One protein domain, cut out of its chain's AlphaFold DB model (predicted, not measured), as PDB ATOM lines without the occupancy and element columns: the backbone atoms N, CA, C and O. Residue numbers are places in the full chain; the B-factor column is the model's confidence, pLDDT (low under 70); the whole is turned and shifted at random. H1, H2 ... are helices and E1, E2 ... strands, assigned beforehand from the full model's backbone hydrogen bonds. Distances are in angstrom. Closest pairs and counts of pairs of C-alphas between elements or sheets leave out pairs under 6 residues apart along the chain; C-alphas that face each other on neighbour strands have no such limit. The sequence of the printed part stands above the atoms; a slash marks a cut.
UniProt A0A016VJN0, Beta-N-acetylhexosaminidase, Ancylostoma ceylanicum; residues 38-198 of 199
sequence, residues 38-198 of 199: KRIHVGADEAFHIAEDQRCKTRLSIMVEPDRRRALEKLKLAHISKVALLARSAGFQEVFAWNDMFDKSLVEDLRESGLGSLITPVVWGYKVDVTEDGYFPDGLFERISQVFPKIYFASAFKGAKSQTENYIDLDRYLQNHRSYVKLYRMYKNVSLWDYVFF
ATOM      1  N   LYS A  38     272.873 267.394 403.452       96.94
ATOM      2  CA  LYS A  38     271.956 266.604 402.621       96.94
ATOM      3  C   LYS A  38     270.706 266.171 403.377       96.94
ATOM      4  O   LYS A  38     269.779 265.657 402.757       96.94
ATOM      5  N   ARG A  39     270.693 266.329 404.702       97.38
ATOM      6  CA  ARG A  39     269.676 265.761 405.585       97.38
ATOM      7  C   ARG A  39     269.092 266.830 406.497       97.38
ATOM      8  O   ARG A  39     269.811 267.724 406.939       97.38
ATOM      9  N   ILE A  40     267.811 266.700 406.809       97.88
ATOM     10  CA  ILE A  40     267.125 267.544 407.788       97.88
ATOM     11  C   ILE A  40     266.173 266.692 408.615       97.88
ATOM     12  O   ILE A  40     265.510 265.808 408.079       97.88
ATOM     13  N   HIS A  41     266.095 266.966 409.913       97.50
ATOM     14  CA  HIS A  41     265.046 266.440 410.775       97.50
ATOM     15  C   HIS A  41     263.986 267.526 410.963       97.50
ATOM     16  O   HIS A  41     264.315 268.617 411.422       97.50
ATOM     17  N   VAL A  42     262.735 267.259 410.581       97.19
ATOM     18  CA  VAL A  42     261.638 268.248 410.644       97.19
ATOM     19  C   VAL A  42     260.823 268.170 411.939       97.19
ATOM     20  O   VAL A  42     259.868 268.922 412.105       97.19
ATOM     21  N   GLY A  43     261.211 267.281 412.857       95.25
ATOM     22  CA  GLY A  43     260.555 267.099 414.153       95.25
ATOM     23  C   GLY A  43     259.288 266.274 413.983       95.25
ATOM     24  O   GLY A  43     259.380 265.129 413.535       95.25
ATOM     25  N   ALA A  44     258.143 266.898 414.265       92.75
ATOM     26  CA  ALA A  44     256.823 266.275 414.324       92.75
ATOM     27  C   ALA A  44     256.696 265.261 415.470       92.75
ATOM     28  O   ALA A  44     256.218 264.158 415.245       92.75
ATOM     29  N   ASP A  45     257.122 265.659 416.666       92.38
ATOM     30  CA  ASP A  45     256.921 264.977 417.944       92.38
ATOM     31  C   ASP A  45     256.004 265.781 418.871       92.38
ATOM     32  O   ASP A  45     255.876 266.997 418.722       92.38
ATOM     33  N   GLU A  46     255.363 265.085 419.814       89.50
ATOM     34  CA  GLU A  46     254.742 265.668 421.018       89.50
ATOM     35  C   GLU A  46     253.781 266.849 420.762       89.50
ATOM     36  O   GLU A  46     253.609 267.741 421.589       89.50
ATOM     37  N   ALA A  47     253.096 266.851 419.615       89.62
ATOM     38  CA  ALA A  47     252.157 267.905 419.236       89.62
ATOM     39  C   ALA A  47     250.784 267.694 419.904       89.62
ATOM     40  O   ALA A  47     249.793 267.385 419.233       89.62
ATOM     41  N   PHE A  48     250.725 267.826 421.234       86.38
ATOM     42  CA  PHE A  48     249.567 267.446 422.053       86.38
ATOM     43  C   PHE A  48     248.303 268.256 421.749       86.38
ATOM     44  O   PHE A  48     247.212 267.686 421.752       86.38
ATOM     45  N   HIS A  49     248.443 269.543 421.417       89.44
ATOM     46  CA  HIS A  49     247.316 270.435 421.109       89.44
ATOM     47  C   HIS A  49     247.029 270.586 419.605       89.44
ATOM     48  O   HIS A  49     246.353 271.526 419.163       89.44
ATOM     49  N   ILE A  50     247.522 269.656 418.779       91.19
ATOM     50  CA  ILE A  50     247.324 269.735 417.333       91.19
ATOM     51  C   ILE A  50     245.834 269.729 416.970       91.19
ATOM     52  O   ILE A  50     245.036 268.926 417.448       91.19
ATOM     53  N   ALA A  51     245.471 270.630 416.058       91.56
ATOM     54  CA  ALA A  51     244.119 270.803 415.539       91.56
ATOM     55  C   ALA A  51     243.049 271.284 416.543       91.56
ATOM     56  O   ALA A  51     241.851 271.233 416.238       91.56
ATOM     57  N   GLU A  52     243.452 271.806 417.705       92.06
ATOM     58  CA  GLU A  52     242.522 272.384 418.683       92.06
ATOM     59  C   GLU A  52     242.074 273.813 418.333       92.06
ATOM     60  O   GLU A  52     241.033 274.278 418.817       92.06
ATOM     61  N   ASP A  53     242.797 274.502 417.449       91.38
ATOM     62  CA  ASP A  53     242.435 275.843 416.999       91.38
ATOM     63  C   ASP A  53     241.227 275.846 416.040       91.38
ATOM     64  O   ASP A  53     240.886 274.855 415.387       91.38
ATOM     65  N   GLN A  54     240.562 277.000 415.936       92.88
ATOM     66  CA  GLN A  54     239.318 277.119 415.175       92.88
ATOM     67  C   GLN A  54     239.488 276.827 413.677       92.88
ATOM     68  O   GLN A  54     238.565 276.289 413.065       92.88
ATOM     69  N   ARG A  55     240.639 277.144 413.069       94.06
ATOM     70  CA  ARG A  55     240.860 276.896 411.633       94.06
ATOM     71  C   ARG A  55     240.954 275.401 411.368       94.06
ATOM     72  O   ARG A  55     240.298 274.907 410.451       94.06
ATOM     73  N   CYS A  56     241.678 274.674 412.217       94.19
ATOM     74  CA  CYS A  56     241.741 273.222 412.130       94.19
ATOM     75  C   CYS A  56     240.386 272.568 412.390       94.19
ATOM     76  O   CYS A  56     239.994 271.676 411.643       94.19
ATOM     77  N   LYS A  57     239.624 273.047 413.381       94.19
ATOM     78  CA  LYS A  57     238.254 272.568 413.638       94.19
ATOM     79  C   LYS A  57     237.352 272.735 412.413       94.19
ATOM     80  O   LYS A  57     236.665 271.783 412.044       94.19
ATOM     81  N   THR A  58     237.402 273.892 411.752       94.62
ATOM     82  CA  THR A  58     236.671 274.145 410.499       94.62
ATOM     83  C   THR A  58     237.153 273.238 409.366       94.62
ATOM     84  O   THR A  58     236.347 272.690 408.616       94.62
ATOM     85  N   ARG A  59     238.468 273.024 409.234       94.88
ATOM     86  CA  ARG A  59     239.017 272.118 408.218       94.88
ATOM     87  C   ARG A  59     238.576 270.673 408.440       94.88
ATOM     88  O   ARG A  59     238.262 269.998 407.464       94.88
ATOM     89  N   LEU A  60     238.556 270.213 409.690       95.38
ATOM     90  CA  LEU A  60     238.106 268.874 410.064       95.38
ATOM     91  C   LEU A  60     236.613 268.687 409.775       95.38
ATOM     92  O   LEU A  60     236.231 267.626 409.298       95.38
ATOM     93  N   SER A  61     235.769 269.705 409.989       93.50
ATOM     94  CA  SER A  61     234.323 269.588 409.729       93.50
ATOM     95  C   SER A  61     233.956 269.444 408.251       93.50
ATOM     96  O   SER A  61     232.845 269.024 407.949       93.50
ATOM     97  N   ILE A  62     234.862 269.799 407.335       94.19
ATOM     98  CA  ILE A  62     234.652 269.676 405.883       94.19
ATOM     99  C   ILE A  62     235.403 268.485 405.267       94.19
ATOM    100  O   ILE A  62     235.408 268.330 404.047       94.19
ATOM    101  N   MET A  63     236.090 267.666 406.073       93.44
ATOM    102  CA  MET A  63     236.764 266.462 405.576       93.44
ATOM    103  C   MET A  63     235.756 265.368 405.233       93.44
ATOM    104  O   MET A  63     234.820 265.114 405.983       93.44
ATOM    105  N   VAL A  64     236.001 264.673 404.119       90.81
ATOM    106  CA  VAL A  64     235.244 263.484 403.691       90.81
ATOM    107  C   VAL A  64     235.758 262.249 404.447       90.81
ATOM    108  O   VAL A  64     236.201 261.275 403.855       90.81
ATOM    109  N   GLU A  65     235.790 262.329 405.775       94.19
ATOM    110  CA  GLU A  65     236.161 261.230 406.670       94.19
ATOM    111  C   GLU A  65     235.219 261.276 407.885       94.19
ATOM    112  O   GLU A  65     235.313 262.216 408.680       94.19
ATOM    113  N   PRO A  66     234.267 260.331 408.008       90.75
ATOM    114  CA  PRO A  66     233.269 260.354 409.075       90.75
ATOM    115  C   PRO A  66     233.860 260.065 410.460       90.75
ATOM    116  O   PRO A  66     233.324 260.553 411.458       90.75
ATOM    117  N   ASP A  67     234.950 259.295 410.552       95.19
ATOM    118  CA  ASP A  67     235.625 259.076 411.827       95.19
ATOM    119  C   ASP A  67     236.490 260.291 412.172       95.19
ATOM    120  O   ASP A  67     237.545 260.539 411.585       95.19
ATOM    121  N   ARG A  68     236.073 261.040 413.197       92.38
ATOM    122  CA  ARG A  68     236.785 262.236 413.661       92.38
ATOM    123  C   ARG A  68     238.235 261.956 414.067       92.38
ATOM    124  O   ARG A  68     239.080 262.830 413.872       92.38
ATOM    125  N   ARG A  69     238.539 260.781 414.628       93.00
ATOM    126  CA  ARG A  69     239.915 260.407 414.991       93.00
ATOM    127  C   ARG A  69     240.737 260.178 413.733       93.00
ATOM    128  O   ARG A  69     241.808 260.757 413.605       93.00
ATOM    129  N   ARG A  70     240.205 259.429 412.767       95.31
ATOM    130  CA  ARG A  70     240.881 259.205 411.485       95.31
ATOM    131  C   ARG A  70     241.044 260.493 410.674       95.31
ATOM    132  O   ARG A  70     242.090 260.699 410.069       95.31
ATOM    133  N   ALA A  71     240.069 261.401 410.710       95.81
ATOM    134  CA  ALA A  71     240.176 262.717 410.082       95.81
ATOM    135  C   ALA A  71     241.328 263.539 410.684       95.81
ATOM    136  O   ALA A  71     242.097 264.158 409.946       95.81
ATOM    137  N   LEU A  72     241.481 263.508 412.014       94.88
ATOM    138  CA  LEU A  72     242.619 264.116 412.703       94.88
ATOM    139  C   LEU A  72     243.941 263.463 412.285       94.88
ATOM    140  O   LEU A  72     244.876 264.180 411.940       94.88
ATOM    141  N   GLU A  73     244.012 262.129 412.247       95.44
ATOM    142  CA  GLU A  73     245.193 261.410 411.754       95.44
ATOM    143  C   GLU A  73     245.572 261.861 410.340       95.44
ATOM    144  O   GLU A  73     246.684 262.340 410.124       95.44
ATOM    145  N   LYS A  74     244.631 261.827 409.391       96.50
ATOM    146  CA  LYS A  74     244.858 262.276 408.011       96.50
ATOM    147  C   LYS A  74     245.318 263.734 407.935       96.50
ATOM    148  O   LYS A  74     246.174 264.053 407.111       96.50
ATOM    149  N   LEU A  75     244.796 264.618 408.791       96.38
ATOM    150  CA  LEU A  75     245.244 266.011 408.866       96.38
ATOM    151  C   LEU A  75     246.718 266.112 409.292       96.38
ATOM    152  O   LEU A  75     247.478 266.856 408.669       96.38
ATOM    153  N   LYS A  76     247.131 265.349 410.312       96.31
ATOM    154  CA  LYS A  76     248.531 265.289 410.759       96.31
ATOM    155  C   LYS A  76     249.446 264.763 409.656       96.31
ATOM    156  O   LYS A  76     250.436 265.413 409.326       96.31
ATOM    157  N   LEU A  77     249.083 263.633 409.040       97.69
ATOM    158  CA  LEU A  77     249.866 263.028 407.959       97.69
ATOM    159  C   LEU A  77     250.029 263.994 406.780       97.69
ATOM    160  O   LEU A  77     251.138 264.196 406.293       97.69
ATOM    161  N   ALA A  78     248.944 264.656 406.365       97.06
ATOM    162  CA  ALA A  78     248.981 265.641 405.288       97.06
ATOM    163  C   ALA A  78     249.906 266.825 405.609       97.06
ATOM    164  O   ALA A  78     250.613 267.316 404.725       97.06
ATOM    165  N   HIS A  79     249.932 267.273 406.868       97.38
ATOM    166  CA  HIS A  79     250.840 268.327 407.302       97.38
ATOM    167  C   HIS A  79     252.305 267.879 407.235       97.38
ATOM    168  O   HIS A  79     253.113 268.567 406.611       97.38
ATOM    169  N   ILE A  80     252.637 266.706 407.785       98.06
ATOM    170  CA  ILE A  80     254.001 266.151 407.739       98.06
ATOM    171  C   ILE A  80     254.455 265.984 406.284       98.06
ATOM    172  O   ILE A  80     255.548 266.427 405.929       98.06
ATOM    173  N   SER A  81     253.600 265.449 405.406       98.44
ATOM    174  CA  SER A  81     253.892 265.334 403.972       98.44
ATOM    175  C   SER A  81     254.162 266.689 403.325       98.44
ATOM    176  O   SER A  81     255.109 266.830 402.550       98.44
ATOM    177  N   LYS A  82     253.369 267.718 403.652       98.38
ATOM    178  CA  LYS A  82     253.564 269.072 403.121       98.38
ATOM    179  C   LYS A  82     254.904 269.662 403.565       98.38
ATOM    180  O   LYS A  82     255.612 270.225 402.734       98.38
ATOM    181  N   VAL A  83     255.262 269.515 404.838       98.44
ATOM    182  CA  VAL A  83     256.543 269.990 405.386       98.44
ATOM    183  C   VAL A  83     257.718 269.232 404.768       98.44
ATOM    184  O   VAL A  83     258.697 269.850 404.347       98.44
ATOM    185  N   ALA A  84     257.601 267.912 404.620       98.50
ATOM    186  CA  ALA A  84     258.618 267.100 403.968       98.50
ATOM    187  C   ALA A  84     258.827 267.518 402.506       98.50
ATOM    188  O   ALA A  84     259.967 267.676 402.076       98.50
ATOM    189  N   LEU A  85     257.751 267.782 401.759       98.44
ATOM    190  CA  LEU A  85     257.836 268.317 400.397       98.44
ATOM    191  C   LEU A  85     258.580 269.656 400.352       98.44
ATOM    192  O   LEU A  85     259.449 269.825 399.502       98.44
ATOM    193  N   LEU A  86     258.304 270.579 401.281       98.50
ATOM    194  CA  LEU A  86     259.032 271.853 401.366       98.50
ATOM    195  C   LEU A  86     260.532 271.637 401.611       98.50
ATOM    196  O   LEU A  86     261.354 272.275 400.955       98.50
ATOM    197  N   ALA A  87     260.896 270.708 402.499       98.50
ATOM    198  CA  ALA A  87     262.288 270.338 402.745       98.50
ATOM    199  C   ALA A  87     262.968 269.746 401.499       98.50
ATOM    200  O   ALA A  87     264.079 270.147 401.148       98.50
ATOM    201  N   ARG A  88     262.289 268.846 400.777       97.94
ATOM    202  CA  ARG A  88     262.789 268.302 399.503       97.94
ATOM    203  C   ARG A  88     262.992 269.403 398.466       97.94
ATOM    204  O   ARG A  88     264.047 269.462 397.842       97.94
ATOM    205  N   SER A  89     262.019 270.303 398.317       97.75
ATOM    206  CA  SER A  89     262.098 271.438 397.389       97.75
ATOM    207  C   SER A  89     263.209 272.427 397.740       97.75
ATOM    208  O   SER A  89     263.754 273.055 396.838       97.75
ATOM    209  N   ALA A  90     263.580 272.550 399.017       97.38
ATOM    210  CA  ALA A  90     264.725 273.353 399.443       97.38
ATOM    211  C   ALA A  90     266.085 272.705 399.111       97.38
ATOM    212  O   ALA A  90     267.104 273.386 399.154       97.38
ATOM    213  N   GLY A  91     266.116 271.415 398.754       97.00
ATOM    214  CA  GLY A  91     267.326 270.700 398.334       97.00
ATOM    215  C   GLY A  91     267.779 269.577 399.272       97.00
ATOM    216  O   GLY A  91     268.805 268.949 399.004       97.00
ATOM    217  N   PHE A  92     267.035 269.277 400.344       98.12
ATOM    218  CA  PHE A  92     267.368 268.153 401.223       98.12
ATOM    219  C   PHE A  92     267.066 266.803 400.551       98.12
ATOM    220  O   PHE A  92     265.982 266.563 400.016       98.12
ATOM    221  N   GLN A  93     268.036 265.888 400.599       96.81
ATOM    222  CA  GLN A  93     267.972 264.548 400.001       96.81
ATOM    223  C   GLN A  93     267.420 263.484 400.954       96.81
ATOM    224  O   GLN A  93     267.058 262.394 400.513       96.81
ATOM    225  N   GLU A  94     267.350 263.766 402.249       96.88
ATOM    226  CA  GLU A  94     266.752 262.886 403.249       96.88
ATOM    227  C   GLU A  94     266.056 263.750 404.297       96.88
ATOM    228  O   GLU A  94     266.637 264.710 404.806       96.88
ATOM    229  N   VAL A  95     264.796 263.435 404.579       98.19
ATOM    230  CA  VAL A  95     263.975 264.167 405.545       98.19
ATOM    231  C   VAL A  95     263.579 263.192 406.637       98.19
ATOM    232  O   VAL A  95     262.951 262.177 406.349       98.19
ATOM    233  N   PHE A  96     263.954 263.490 407.869       98.06
ATOM    234  CA  PHE A  96     263.623 262.694 409.038       98.06
ATOM    235  C   PHE A  96     262.447 263.304 409.794       98.06
ATOM    236  O   PHE A  96     262.330 264.529 409.864       98.06
ATOM    237  N   ALA A  97     261.602 262.457 410.367       97.69
ATOM    238  CA  ALA A  97     260.542 262.862 411.283       97.69
ATOM    239  C   ALA A  97     260.410 261.825 412.399       97.69
ATOM    240  O   ALA A  97     260.619 260.628 412.162       97.69
ATOM    241  N   TRP A  98     260.049 262.289 413.589       97.06
ATOM    242  CA  TRP A  98     259.776 261.426 414.727       97.06
ATOM    243  C   TRP A  98     258.520 260.587 414.478       97.06
ATOM    244  O   TRP A  98     257.591 261.019 413.796       97.06
ATOM    245  N   ASN A  99     258.519 259.344 414.960       95.12
ATOM    246  CA  ASN A  99     257.485 258.365 414.622       95.12
ATOM    247  C   ASN A  99     256.161 258.544 415.381       95.12
ATOM    248  O   ASN A  99     255.135 258.055 414.916       95.12
ATOM    249  N   ASP A 100     256.183 259.172 416.554       93.12
ATOM    250  CA  ASP A 100     255.087 259.210 417.531       93.12
ATOM    251  C   ASP A 100     253.818 259.871 416.981       93.12
ATOM    252  O   ASP A 100     252.706 259.452 417.298       93.12
ATOM    253  N   MET A 101     253.951 260.830 416.066       94.06
ATOM    254  CA  MET A 101     252.785 261.488 415.474       94.06
ATOM    255  C   MET A 101     252.038 260.641 414.430       94.06
ATOM    256  O   MET A 101     250.924 261.021 414.045       94.06
ATOM    257  N   PHE A 102     252.598 259.500 414.005       94.94
ATOM    258  CA  PHE A 102     251.996 258.572 413.035       94.94
ATOM    259  C   PHE A 102     252.152 257.080 413.393       94.94
ATOM    260  O   PHE A 102     251.888 256.202 412.569       94.94
ATOM    261  N   ASP A 103     252.543 256.767 414.629       92.38
ATOM    262  CA  ASP A 103     252.792 255.400 415.099       92.38
ATOM    263  C   ASP A 103     251.525 254.524 415.119       92.38
ATOM    264  O   ASP A 103     251.590 253.306 414.941       92.38
ATOM    265  N   LYS A 104     250.356 255.147 415.270       92.31
ATOM    266  CA  LYS A 104     249.024 254.520 415.288       92.31
ATOM    267  C   LYS A 104     248.274 254.651 413.965       92.31
ATOM    268  O   LYS A 104     247.163 254.137 413.853       92.31
ATOM    269  N   SER A 105     248.846 255.337 412.978       95.25
ATOM    270  CA  SER A 105     248.187 255.533 411.691       95.25
ATOM    271  C   SER A 105     248.062 254.216 410.922       95.25
ATOM    272  O   SER A 105     248.910 253.321 411.014       95.25
ATOM    273  N   LEU A 106     246.985 254.102 410.148       96.31
ATOM    274  CA  LEU A 106     246.734 252.950 409.294       96.31
ATOM    275  C   LEU A 106     247.704 252.936 408.102       96.31
ATOM    276  O   LEU A 106     248.137 253.986 407.621       96.31
ATOM    277  N   VAL A 107     248.029 251.742 407.599       96.94
ATOM    278  CA  VAL A 107     248.975 251.561 406.480       96.94
ATOM    279  C   VAL A 107     248.476 252.275 405.223       96.94
ATOM    280  O   VAL A 107     249.255 252.902 404.506       96.94
ATOM    281  N   GLU A 108     247.176 252.208 404.960       97.38
ATOM    282  CA  GLU A 108     246.521 252.884 403.847       97.38
ATOM    283  C   GLU A 108     246.625 254.410 403.941       97.38
ATOM    284  O   GLU A 108     246.945 255.043 402.939       97.38
ATOM    285  N   ASP A 109     246.457 254.994 405.129       97.44
ATOM    286  CA  ASP A 109     246.515 256.447 405.326       97.44
ATOM    287  C   ASP A 109     247.963 256.951 405.195       97.44
ATOM    288  O   ASP A 109     248.237 257.984 404.576       97.44
ATOM    289  N   LEU A 110     248.926 256.172 405.701       97.56
ATOM    290  CA  LEU A 110     250.355 256.421 405.507       97.56
ATOM    291  C   LEU A 110     250.750 256.377 404.019       97.56
ATOM    292  O   LEU A 110     251.530 257.214 403.565       97.56
ATOM    293  N   ARG A 111     250.191 255.444 403.238       97.56
ATOM    294  CA  ARG A 111     250.415 255.372 401.783       97.56
ATOM    295  C   ARG A 111     249.740 256.518 401.037       97.56
ATOM    296  O   ARG A 111     250.386 257.139 400.198       97.56
ATOM    297  N   GLU A 112     248.483 256.817 401.356       97.06
ATOM    298  CA  GLU A 112     247.707 257.907 400.748       97.06
ATOM    299  C   GLU A 112     248.390 259.265 400.954       97.06
ATOM    300  O   GLU A 112     248.473 260.071 400.029       97.06
ATOM    301  N   SER A 113     248.952 259.499 402.144       97.19
ATOM    302  CA  SER A 113     249.709 260.721 402.441       97.19
ATOM    303  C   SER A 113     251.042 260.831 401.685       97.19
ATOM    304  O   SER A 113     251.635 261.910 401.650       97.19
ATOM    305  N   GLY A 114     251.534 259.739 401.089       97.50
ATOM    306  CA  GLY A 114     252.813 259.687 400.378       97.50
ATOM    307  C   GLY A 114     254.048 259.674 401.283       97.50
ATOM    308  O   GLY A 114     255.166 259.787 400.782       97.50
ATOM    309  N   LEU A 115     253.895 259.522 402.604       97.00
ATOM    310  CA  LEU A 115     255.016 259.627 403.548       97.00
ATOM    311  C   LEU A 115     256.142 258.622 403.286       97.00
ATOM    312  O   LEU A 115     257.307 258.971 403.468       97.00
ATOM    313  N   GLY A 116     255.812 257.421 402.800       95.50
ATOM    314  CA  GLY A 116     256.787 256.361 402.518       95.50
ATOM    315  C   GLY A 116     257.921 256.764 401.567       95.50
ATOM    316  O   GLY A 116     259.025 256.238 401.681       95.50
ATOM    317  N   SER A 117     257.678 257.715 400.657       95.88
ATOM    318  CA  SER A 117     258.698 258.246 399.738       95.88
ATOM    319  C   SER A 117     259.273 259.596 400.175       95.88
ATOM    320  O   SER A 117     260.340 259.998 399.705       95.88
ATOM    321  N   LEU A 118     258.586 260.310 401.069       97.81
ATOM    322  CA  LEU A 118     258.955 261.666 401.468       97.81
ATOM    323  C   LEU A 118     259.913 261.685 402.656       97.81
ATOM    324  O   LEU A 118     260.876 262.463 402.633       97.81
ATOM    325  N   ILE A 119     259.684 260.827 403.652       97.50
ATOM    326  CA  ILE A 119     260.417 260.842 404.920       97.50
ATOM    327  C   ILE A 119     261.107 259.512 405.227       97.50
ATOM    328  O   ILE A 119     260.806 258.465 404.662       97.50
ATOM    329  N   THR A 120     262.036 259.563 406.169       96.88
ATOM    330  CA  THR A 120     262.603 258.411 406.861       96.88
ATOM    331  C   THR A 120     262.235 258.532 408.344       96.88
ATOM    332  O   THR A 120     262.719 259.456 409.000       96.88
ATOM    333  N   PRO A 121     261.363 257.660 408.879       95.94
ATOM    334  CA  PRO A 121     260.977 257.702 410.284       95.94
ATOM    335  C   PRO A 121     262.166 257.491 411.215       95.94
ATOM    336  O   PRO A 121     263.015 256.631 410.962       95.94
ATOM    337  N   VAL A 122     262.183 258.230 412.319       95.62
ATOM    338  CA  VAL A 122     263.105 258.018 413.431       95.62
ATOM    339  C   VAL A 122     262.294 257.548 414.631       95.62
ATOM    340  O   VAL A 122     261.451 258.276 415.151       95.62
ATOM    341  N   VAL A 123     262.518 256.298 415.029       94.50
ATOM    342  CA  VAL A 123     261.840 255.659 416.153       94.50
ATOM    343  C   VAL A 123     262.584 255.982 417.442       94.50
ATOM    344  O   VAL A 123     263.746 255.595 417.598       94.50
ATOM    345  N   TRP A 124     261.911 256.671 418.358       92.88
ATOM    346  CA  TRP A 124     262.503 257.189 419.591       92.88
ATOM    347  C   TRP A 124     261.722 256.764 420.839       92.88
ATOM    348  O   TRP A 124     260.629 256.204 420.751       92.88
ATOM    349  N   GLY A 125     262.346 256.934 422.006       90.38
ATOM    350  CA  GLY A 125     261.823 256.446 423.275       90.38
ATOM    351  C   GLY A 125     262.840 256.497 424.418       90.38
ATOM    352  O   GLY A 125     264.021 256.173 424.271       90.38
ATOM    353  N   TYR A 126     262.363 256.893 425.598       88.56
ATOM    354  CA  TYR A 126     263.194 257.140 426.778       88.56
ATOM    355  C   TYR A 126     263.230 255.991 427.797       88.56
ATOM    356  O   TYR A 126     263.962 256.095 428.789       88.56
ATOM    357  N   LYS A 127     262.453 254.907 427.621       91.19
ATOM    358  CA  LYS A 127     262.479 253.765 428.559       91.19
ATOM    359  C   LYS A 127     263.845 253.078 428.565       91.19
ATOM    360  O   LYS A 127     264.539 253.044 427.559       91.19
ATOM    361  N   VAL A 128     264.232 252.514 429.709       92.62
ATOM    362  CA  VAL A 128     265.489 251.748 429.823       92.62
ATOM    363  C   VAL A 128     265.448 250.499 428.949       92.62
ATOM    364  O   VAL A 128     266.435 250.185 428.295       92.62
ATOM    365  N   ASP A 129     264.301 249.825 428.918       95.06
ATOM    366  CA  ASP A 129     264.025 248.735 427.992       95.06
ATOM    367  C   ASP A 129     262.857 249.125 427.080       95.06
ATOM    368  O   ASP A 129     261.706 249.153 427.508       95.06
ATOM    369  N   VAL A 130     263.157 249.457 425.823       94.31
ATOM    370  CA  VAL A 130     262.130 249.795 424.822       94.31
ATOM    371  C   VAL A 130     261.466 248.561 424.198       94.31
ATOM    372  O   VAL A 130     260.577 248.703 423.365       94.31
ATOM    373  N   THR A 131     261.901 247.353 424.574       93.69
ATOM    374  CA  THR A 131     261.294 246.084 424.137       93.69
ATOM    375  C   THR A 131     260.227 245.568 425.098       93.69
ATOM    376  O   THR A 131     259.704 244.479 424.885       93.69
ATOM    377  N   GLU A 132     259.931 246.317 426.161       94.31
ATOM    378  CA  GLU A 132     258.862 245.987 427.098       94.31
ATOM    379  C   GLU A 132     257.498 246.011 426.394       94.31
ATOM    380  O   GLU A 132     257.197 246.937 425.631       94.31
ATOM    381  N   ASP A 133     256.675 244.999 426.671       91.06
ATOM    382  CA  ASP A 133     255.354 244.849 426.065       91.06
ATOM    383  C   ASP A 133     254.495 246.105 426.277       91.06
ATOM    384  O   ASP A 133     254.439 246.684 427.366       91.06
ATOM    385  N   GLY A 134     253.832 246.547 425.206       90.44
ATOM    386  CA  GLY A 134     252.985 247.740 425.205       90.44
ATOM    387  C   GLY A 134     253.732 249.078 425.218       90.44
ATOM    388  O   GLY A 134     253.078 250.119 425.275       90.44
ATOM    389  N   TYR A 135     255.072 249.097 425.165       93.38
ATOM    390  CA  TYR A 135     255.810 250.362 425.080       93.38
ATOM    391  C   TYR A 135     255.606 251.068 423.734       93.38
ATOM    392  O   TYR A 135     255.268 252.250 423.698       93.38
ATOM    393  N   PHE A 136     255.777 250.334 422.635       94.31
ATOM    394  CA  PHE A 136     255.350 250.778 421.311       94.31
ATOM    395  C   PHE A 136     253.948 250.236 421.011       94.31
ATOM    396  O   PHE A 136     253.610 249.154 421.493       94.31
ATOM    397  N   PRO A 137     253.134 250.937 420.196       93.88
ATOM    398  CA  PRO A 137     251.845 250.413 419.764       93.88
ATOM    399  C   PRO A 137     251.981 249.043 419.097       93.88
ATOM    400  O   PRO A 137     252.841 248.854 418.232       93.88
ATOM    401  N   ASP A 138     251.082 248.120 419.433       91.44
ATOM    402  CA  ASP A 138     251.060 246.781 418.846       91.44
ATOM    403  C   ASP A 138     251.062 246.853 417.317       91.44
ATOM    404  O   ASP A 138     250.329 247.644 416.711       91.44
ATOM    405  N   GLY A 139     251.904 246.044 416.677       91.44
ATOM    406  CA  GLY A 139     252.017 246.003 415.220       91.44
ATOM    407  C   GLY A 139     252.709 247.216 414.581       91.44
ATOM    408  O   GLY A 139     252.611 247.381 413.364       91.44
ATOM    409  N   LEU A 140     253.341 248.114 415.356       93.75
ATOM    410  CA  LEU A 140     254.003 249.315 414.824       93.75
ATOM    411  C   LEU A 140     255.003 248.972 413.714       93.75
ATOM    412  O   LEU A 140     254.925 249.532 412.620       93.75
ATOM    413  N   PHE A 141     255.933 248.055 413.985       92.25
ATOM    414  CA  PHE A 141     257.020 247.727 413.063       92.25
ATOM    415  C   PHE A 141     256.502 247.021 411.802       92.25
ATOM    416  O   PHE A 141     256.960 247.308 410.696       92.25
ATOM    417  N   GLU A 142     255.475 246.186 411.926       91.44
ATOM    418  CA  GLU A 142     254.769 245.548 410.814       91.44
ATOM    419  C   GLU A 142     254.019 246.572 409.953       91.44
ATOM    420  O   GLU A 142     254.027 246.472 408.727       91.44
ATOM    421  N   ARG A 143     253.378 247.583 410.557       93.19
ATOM    422  CA  ARG A 143     252.695 248.646 409.802       93.19
ATOM    423  C   ARG A 143     253.683 249.518 409.047       93.19
ATOM    424  O   ARG A 143     253.554 249.688 407.836       93.19
ATOM    425  N   ILE A 144     254.675 250.074 409.741       93.38
ATOM    426  CA  ILE A 144     255.589 251.030 409.113       93.38
ATOM    427  C   ILE A 144     256.512 250.321 408.101       93.38
ATOM    428  O   ILE A 144     256.917 250.942 407.122       93.38
ATOM    429  N   SER A 145     256.772 249.009 408.229       92.06
ATOM    430  CA  SER A 145     257.565 248.243 407.236       92.06
ATOM    431  C   SER A 145     256.875 248.016 405.907       92.06
ATOM    432  O   SER A 145     257.543 247.853 404.888       92.06
ATOM    433  N   GLN A 146     255.550 248.107 405.881       93.12
ATOM    434  CA  GLN A 146     254.774 248.062 404.647       93.12
ATOM    435  C   GLN A 146     254.786 249.384 403.868       93.12
ATOM    436  O   GLN A 146     254.257 249.429 402.750       93.12
ATOM    437  N   VAL A 147     255.319 250.459 404.454       95.12
ATOM    438  CA  VAL A 147     255.253 251.816 403.890       95.12
ATOM    439  C   VAL A 147     256.632 252.423 403.692       95.12
ATOM    440  O   VAL A 147     256.909 252.972 402.627       95.12
ATOM    441  N   PHE A 148     257.486 252.350 404.707       93.88
ATOM    442  CA  PHE A 148     258.784 253.005 404.703       93.88
ATOM    443  C   PHE A 148     259.867 251.997 404.314       93.88
ATOM    444  O   PHE A 148     259.936 250.929 404.919       93.88
ATOM    445  N   PRO A 149     260.740 252.309 403.342       91.19
ATOM    446  CA  PRO A 149     261.832 251.415 402.954       91.19
ATOM    447  C   PRO A 149     262.980 251.397 403.975       91.19
ATOM    448  O   PRO A 149     263.812 250.494 403.956       91.19
ATOM    449  N   LYS A 150     263.047 252.406 404.846       90.81
ATOM    450  CA  LYS A 150     264.127 252.626 405.806       90.81
ATOM    451  C   LYS A 150     263.585 253.336 407.040       90.81
ATOM    452  O   LYS A 150     262.747 254.228 406.899       90.81
ATOM    453  N   ILE A 151     264.117 252.994 408.212       92.38
ATOM    454  CA  ILE A 151     263.892 253.717 409.471       92.38
ATOM    455  C   ILE A 151     265.209 253.891 410.231       92.38
ATOM    456  O   ILE A 151     266.184 253.181 409.983       92.38
ATOM    457  N   TYR A 152     265.217 254.804 411.194       93.00
ATOM    458  CA  TYR A 152     266.303 254.969 412.155       93.00
ATOM    459  C   TYR A 152     265.799 254.682 413.566       93.00
ATOM    460  O   TYR A 152     264.630 254.907 413.869       93.00
ATOM    461  N   PHE A 153     266.696 254.226 414.434       92.69
ATOM    462  CA  PHE A 153     266.462 254.196 415.875       92.69
ATOM    463  C   PHE A 153     267.257 255.318 416.538       92.69
ATOM    464  O   PHE A 153     268.458 255.441 416.294       92.69
ATOM    465  N   ALA A 154     266.602 256.101 417.390       90.81
ATOM    466  CA  ALA A 154     267.240 257.121 418.213       90.81
ATOM    467  C   ALA A 154     267.187 256.691 419.679       90.81
ATOM    468  O   ALA A 154     266.157 256.815 420.344       90.81
ATOM    469  N   SER A 155     268.306 256.154 420.171       90.19
ATOM    470  CA  SER A 155     268.453 255.875 421.598       90.19
ATOM    471  C   SER A 155     268.519 257.173 422.395       90.19
ATOM    472  O   SER A 155     269.052 258.174 421.927       90.19
ATOM    473  N   ALA A 156     268.022 257.140 423.626       85.75
ATOM    474  CA  ALA A 156     268.119 258.258 424.544       85.75
ATOM    475  C   ALA A 156     269.594 258.578 424.847       85.75
ATOM    476  O   ALA A 156     270.377 257.693 425.197       85.75
ATOM    477  N   PHE A 157     269.948 259.859 424.769       78.94
ATOM    478  CA  PHE A 157     271.259 260.385 425.139       78.94
ATOM    479  C   PHE A 157     271.111 261.492 426.200       78.94
ATOM    480  O   PHE A 157     269.996 261.840 426.594       78.94
ATOM    481  N   LYS A 158     272.230 262.008 426.726       66.19
ATOM    482  CA  LYS A 158     272.300 262.998 427.820       66.19
ATOM    483  C   LYS A 158     271.145 264.015 427.800       66.19
ATOM    484  O   LYS A 158     270.992 264.756 426.837       66.19
ATOM    485  N   GLY A 159     270.403 264.096 428.909       69.00
ATOM    486  CA  GLY A 159     269.285 265.034 429.100       69.00
ATOM    487  C   GLY A 159     267.904 264.442 428.789       69.00
ATOM    488  O   GLY A 159     266.898 264.962 429.254       69.00
ATOM    489  N   ALA A 160     267.833 263.289 428.119       71.19
ATOM    490  CA  ALA A 160     266.583 262.618 427.742       71.19
ATOM    491  C   ALA A 160     265.908 261.823 428.890       71.19
ATOM    492  O   ALA A 160     265.458 260.692 428.706       71.19
ATOM    493  N   LYS A 161     265.912 262.366 430.116       72.12
ATOM    494  CA  LYS A 161     265.251 261.761 431.293       72.12
ATOM    495  C   LYS A 161     264.194 262.685 431.892       72.12
ATOM    496  O   LYS A 161     263.103 262.225 432.211       72.12
ATOM    497  N   SER A 162     264.518 263.962 432.061       73.81
ATOM    498  CA  SER A 162     263.570 265.001 432.464       73.81
ATOM    499  C   SER A 162     264.103 266.370 432.046       73.81
ATOM    500  O   SER A 162     265.311 266.536 431.881       73.81
ATOM    501  N   GLN A 163     263.211 267.355 431.920       72.56
ATOM    502  CA  GLN A 163     263.556 268.723 431.507       72.56
ATOM    503  C   GLN A 163     264.582 269.404 432.436       72.56
ATOM    504  O   GLN A 163     265.261 270.337 432.021       72.56
ATOM    505  N   THR A 164     264.705 268.944 433.686       74.81
ATOM    506  CA  THR A 164     265.571 269.540 434.716       74.81
ATOM    507  C   THR A 164     266.822 268.709 435.022       74.81
ATOM    508  O   THR A 164     267.553 269.025 435.961       74.81
ATOM    509  N   GLU A 165     267.060 267.616 434.292       71.62
ATOM    510  CA  GLU A 165     268.158 266.696 434.591       71.62
ATOM    511  C   GLU A 165     269.505 267.273 434.133       71.62
ATOM    512  O   GLU A 165     269.781 267.402 432.942       71.62
ATOM    513  N   ASN A 166     270.377 267.566 435.097       72.50
ATOM    514  CA  ASN A 166     271.717 268.095 434.835       72.50
ATOM    515  C   ASN A 166     272.812 267.016 434.887       72.50
ATOM    516  O   ASN A 166     273.971 267.302 434.575       72.50
ATOM    517  N   TYR A 167     272.468 265.782 435.275       77.56
ATOM    518  CA  TYR A 167     273.417 264.684 435.436       77.56
ATOM    519  C   TYR A 167     273.234 263.585 434.381       77.56
ATOM    520  O   TYR A 167     272.134 263.317 433.902       77.56
ATOM    521  N   ILE A 168     274.341 262.937 434.008       81.94
ATOM    522  CA  ILE A 168     274.344 261.846 433.029       81.94
ATOM    523  C   ILE A 168     274.322 260.512 433.770       81.94
ATOM    524  O   ILE A 168     275.327 260.095 434.342       81.94
ATOM    525  N   ASP A 169     273.198 259.811 433.699       86.94
ATOM    526  CA  ASP A 169     273.098 258.415 434.121       86.94
ATOM    527  C   ASP A 169     273.615 257.496 432.997       86.94
ATOM    528  O   ASP A 169     272.872 257.095 432.098       86.94
ATOM    529  N   LEU A 170     274.927 257.232 432.999       88.75
ATOM    530  CA  LEU A 170     275.603 256.462 431.947       88.75
ATOM    531  C   LEU A 170     275.018 255.054 431.783       88.75
ATOM    532  O   LEU A 170     274.796 254.609 430.655       88.75
ATOM    533  N   ASP A 171     274.737 254.372 432.893       91.19
ATOM    534  CA  ASP A 171     274.227 253.003 432.875       91.19
ATOM    535  C   ASP A 171     272.814 252.945 432.302       91.19
ATOM    536  O   ASP A 171     272.496 252.024 431.542       91.19
ATOM    537  N   ARG A 172     271.970 253.940 432.603       91.00
ATOM    538  CA  ARG A 172     270.645 254.071 431.993       91.00
ATOM    539  C   ARG A 172     270.731 254.204 430.476       91.00
ATOM    540  O   ARG A 172     270.036 253.474 429.768       91.00
ATOM    541  N   TYR A 173     271.540 255.136 429.972       90.38
ATOM    542  CA  TYR A 173     271.625 255.395 428.532       90.38
ATOM    543  C   TYR A 173     272.264 254.222 427.779       90.38
ATOM    544  O   TYR A 173     271.796 253.852 426.703       90.38
ATOM    545  N   LEU A 174     273.258 253.555 428.377       92.31
ATOM    546  CA  LEU A 174     273.829 252.328 427.819       92.31
ATOM    547  C   LEU A 174     272.792 251.197 427.743       92.31
ATOM    548  O   LEU A 174     272.744 250.473 426.747       92.31
ATOM    549  N   GLN A 175     271.959 251.032 428.772       94.00
ATOM    550  CA  GLN A 175     270.882 250.039 428.771       94.00
ATOM    551  C   GLN A 175     269.801 250.365 427.735       94.00
ATOM    552  O   GLN A 175     269.444 249.479 426.960       94.00
ATOM    553  N   ASN A 176     269.372 251.629 427.641       93.69
ATOM    554  CA  ASN A 176     268.460 252.087 426.589       93.69
ATOM    555  C   ASN A 176     269.027 251.761 425.200       93.69
ATOM    556  O   ASN A 176     268.366 251.080 424.416       93.69
ATOM    557  N   HIS A 177     270.281 252.124 424.926       93.56
ATOM    558  CA  HIS A 177     270.921 251.817 423.649       93.56
ATOM    559  C   HIS A 177     270.978 250.303 423.370       93.56
ATOM    560  O   HIS A 177     270.635 249.846 422.278       93.56
ATOM    561  N   ARG A 178     271.329 249.485 424.372       94.56
ATOM    562  CA  ARG A 178     271.301 248.014 424.258       94.56
ATOM    563  C   ARG A 178     269.898 247.475 423.975       94.56
ATOM    564  O   ARG A 178     269.775 246.515 423.213       94.56
ATOM    565  N   SER A 179     268.854 248.077 424.543       95.50
ATOM    566  CA  SER A 179     267.467 247.680 424.281       95.50
ATOM    567  C   SER A 179     267.039 247.992 422.843       95.50
ATOM    568  O   SER A 179     266.403 247.158 422.207       95.50
ATOM    569  N   TYR A 180     267.506 249.098 422.256       93.50
ATOM    570  CA  TYR A 180     267.328 249.375 420.827       93.50
ATOM    571  C   TYR A 180     268.081 248.382 419.929       93.50
ATOM    572  O   TYR A 180     267.553 247.939 418.909       93.50
ATOM    573  N   VAL A 181     269.286 247.952 420.319       92.56
ATOM    574  CA  VAL A 181     270.004 246.869 419.617       92.56
ATOM    575  C   VAL A 181     269.234 245.546 419.699       92.56
ATOM    576  O   VAL A 181     269.176 244.803 418.716       92.56
ATOM    577  N   LYS A 182     268.627 245.238 420.852       93.56
ATOM    578  CA  LYS A 182     267.745 244.073 421.020       93.56
ATOM    579  C   LYS A 182     266.523 244.184 420.103       93.56
ATOM    580  O   LYS A 182     266.256 243.236 419.368       93.56
ATOM    581  N   LEU A 183     265.861 245.340 420.080       91.75
ATOM    582  CA  LEU A 183     264.714 245.624 419.218       91.75
ATOM    583  C   LEU A 183     265.053 245.416 417.735       91.75
ATOM    584  O   LEU A 183     264.375 244.660 417.045       91.75
ATOM    585  N   TYR A 184     266.165 245.986 417.262       89.44
ATOM    586  CA  TYR A 184     266.660 245.750 415.904       89.44
ATOM    587  C   TYR A 184     266.810 244.253 415.599       89.44
ATOM    588  O   TYR A 184     266.346 243.771 414.569       89.44
ATOM    589  N   ARG A 185     267.418 243.480 416.506       89.56
ATOM    590  CA  ARG A 185     267.619 242.034 416.308       89.56
ATOM    591  C   ARG A 185     266.315 241.240 416.253       89.56
ATOM    592  O   ARG A 185     266.310 240.203 415.594       89.56
ATOM    593  N   MET A 186     265.254 241.702 416.915       88.69
ATOM    594  CA  MET A 186     263.922 241.088 416.845       88.69
ATOM    595  C   MET A 186     263.281 241.295 415.467       88.69
ATOM    596  O   MET A 186     262.688 240.366 414.928       88.69
ATOM    597  N   TYR A 187     263.468 242.474 414.864       86.19
ATOM    598  CA  TYR A 187     262.787 242.871 413.626       86.19
ATOM    599  C   TYR A 187     263.657 242.847 412.360       86.19
ATOM    600  O   TYR A 187     263.148 243.060 411.260       86.19
ATOM    601  N   LYS A 188     264.951 242.510 412.458       80.56
ATOM    602  CA  LYS A 188     265.879 242.456 411.309       80.56
ATOM    603  C   LYS A 188     265.450 241.512 410.175       80.56
ATOM    604  O   LYS A 188     265.931 241.655 409.062       80.56
ATOM    605  N   ASN A 189     264.599 240.526 410.472       75.94
ATOM    606  CA  ASN A 189     264.107 239.545 409.498       75.94
ATOM    607  C   ASN A 189     262.694 239.876 408.984       75.94
ATOM    608  O   ASN A 189     262.196 239.181 408.103       75.94
ATOM    609  N   VAL A 190     262.030 240.884 409.558       67.38
ATOM    610  CA  VAL A 190     260.635 241.243 409.248       67.38
ATOM    611  C   VAL A 190     260.555 242.145 408.010       67.38
ATOM    612  O   VAL A 190     259.526 242.190 407.342       67.38
ATOM    613  N   SER A 191     261.646 242.821 407.646       59.12
ATOM    614  CA  SER A 191     261.707 243.690 406.469       59.12
ATOM    615  C   SER A 191     263.134 243.847 405.934       59.12
ATOM    616  O   SER A 191     264.110 243.573 406.628       59.12
ATOM    617  N   LEU A 192     263.255 244.333 404.694       56.12
ATOM    618  CA  LEU A 192     264.524 244.678 404.031       56.12
ATOM    619  C   LEU A 192     265.102 246.032 404.494       56.12
ATOM    620  O   LEU A 192     265.799 246.694 403.729       56.12
ATOM    621  N   TRP A 193     264.769 246.506 405.694       66.62
ATOM    622  CA  TRP A 193     265.218 247.825 406.134       66.62
ATOM    623  C   TRP A 193     266.718 247.875 406.399       66.62
ATOM    624  O   TRP A 193     267.270 247.049 407.129       66.62
ATOM    625  N   ASP A 194     267.336 248.957 405.940       60.56
ATOM    626  CA  ASP A 194     268.594 249.430 406.500       60.56
ATOM    627  C   ASP A 194     268.295 250.126 407.831       60.56
ATOM    628  O   ASP A 194     267.837 251.266 407.862       60.56
ATOM    629  N   TYR A 195     268.520 249.441 408.949       63.16
ATOM    630  CA  TYR A 195     268.403 250.068 410.262       63.16
ATOM    631  C   TYR A 195     269.691 250.810 410.591       63.16
ATOM    632  O   TYR A 195     270.779 250.229 410.587       63.16
ATOM    633  N   VAL A 196     269.561 252.090 410.927       62.84
ATOM    634  CA  VAL A 196     270.692 252.927 411.322       62.84
ATOM    635  C   VAL A 196     270.427 253.498 412.711       62.84
ATOM    636  O   VAL A 196     269.351 254.029 412.986       62.84
ATOM    637  N   PHE A 197     271.411 253.370 413.598       64.19
ATOM    638  CA  PHE A 197     271.368 254.005 414.911       64.19
ATOM    639  C   PHE A 197     271.832 255.452 414.779       64.19
ATOM    640  O   PHE A 197     272.911 255.715 414.243       64.19
ATOM    641  N   PHE A 198     271.007 256.375 415.261       48.84
ATOM    642  CA  PHE A 198     271.377 257.772 415.426       48.84
ATOM    643  C   PHE A 198     271.902 257.958 416.862       48.84
ATOM    644  O   PHE A 198     271.192 257.565 417.794       48.84
TER     645      PHE A 198
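Overview. This is residues 38 to 198 of the 199 residues of the protein "Beta-N-acetylhexosaminidase" of Ancylostoma ceylanicum (UniProt A0A016VJN0). A curled sheet of five parallel strands has two long helices on one face, H2 along E1 and E2 towards one edge and H6 along E4 towards the other; the short helices H3 and H4 sit next to H2, and the short H5 grazes the sheet near H3. H1 packs on H2 away from the sheet. The printed part has 161 residues with six named helices and five named strands, along the chain E1 H1 H2 E2 H3 H4 E3 H5 E4 H6 E5; the sheet's order is E1 E2 E3 E4 E5. The class is mixed, helices and strands, in two layers, H2 and H6 on one face of the sheet; the whole is compact, with a radius of gyration of the C-alphas of 16.8 A and spans of 51 by 39 by 36 A.

Along the chain. Find C-alpha 39 at (269.676, 265.761, 405.585), where E1, residues 39 to 41, begins. H1 is residues 54 to 61. From C-alpha 68 at (236.785, 262.236, 413.661), H2 runs 33.3 A to residue 90. Next come E2, residues 94 to 98, 13.5 A; H3, 107 to 112; H4, 115 to 118; E3, 120 to 125, 16.5 A; H5, 140 to 145; and E4, 150 to 155, 16.7 A. H6, residues 170 to 187, is 26.2 A long, and E5, 194 to 198, ends at C-alpha 198, (271.377, 257.772, 415.426).

Arrangement. Begin at the strongly twisted sheet. Across its neighbour pairs look for N 96 and O 40, 2.8 A; N 120 and O 95, 2.8 A; N 123 and O 152, 2.8 A; and N 198 and O 153, 2.9 A, within hydrogen-bond range. Each consecutive strand pair, with the helices between, is a strand-helix-strand unit, two parallel neighbours joined through helices, with a right-handed crossover. H2 lies over E1 and E2, at a height over the sheet of 10.9 A; C-alphas 84 and 95 are closest to E2, 6.3 A. H6 lies over E4, at a height of 7.8 A, with C-alphas 155 and 177 closest, 5.2 A. H4 and H5 only graze the sheet. H2 touches H1 with residues 68 to 75 alone, closest C-alphas 60 and 71, 6.5 A, at a steep tilt of 65 degrees, opposite ways. H2 touches H4, C-alphas 81 and 115, 5.8 A, and only just touches H3, with 3 pairs of C-alphas within 8 A, the closest 74 and 109, 6.6 A. H2 and H6 are apart. In H1, H2, H3, H5 and H6 every O i to N i+4 pair is within hydrogen-bond range; H4 is too short for one.

Size, cuts and confidence. The C-alphas of Ile 62 and Asp 171 are farthest apart, 50.7 A. The printed part has no cut. The links E1 to H1, E3 to H5 and E4 to H6 are long. Look for pLDDT under 70 at residues 158 to 159 and 190 to 198; the mean of the printed part is 90.5.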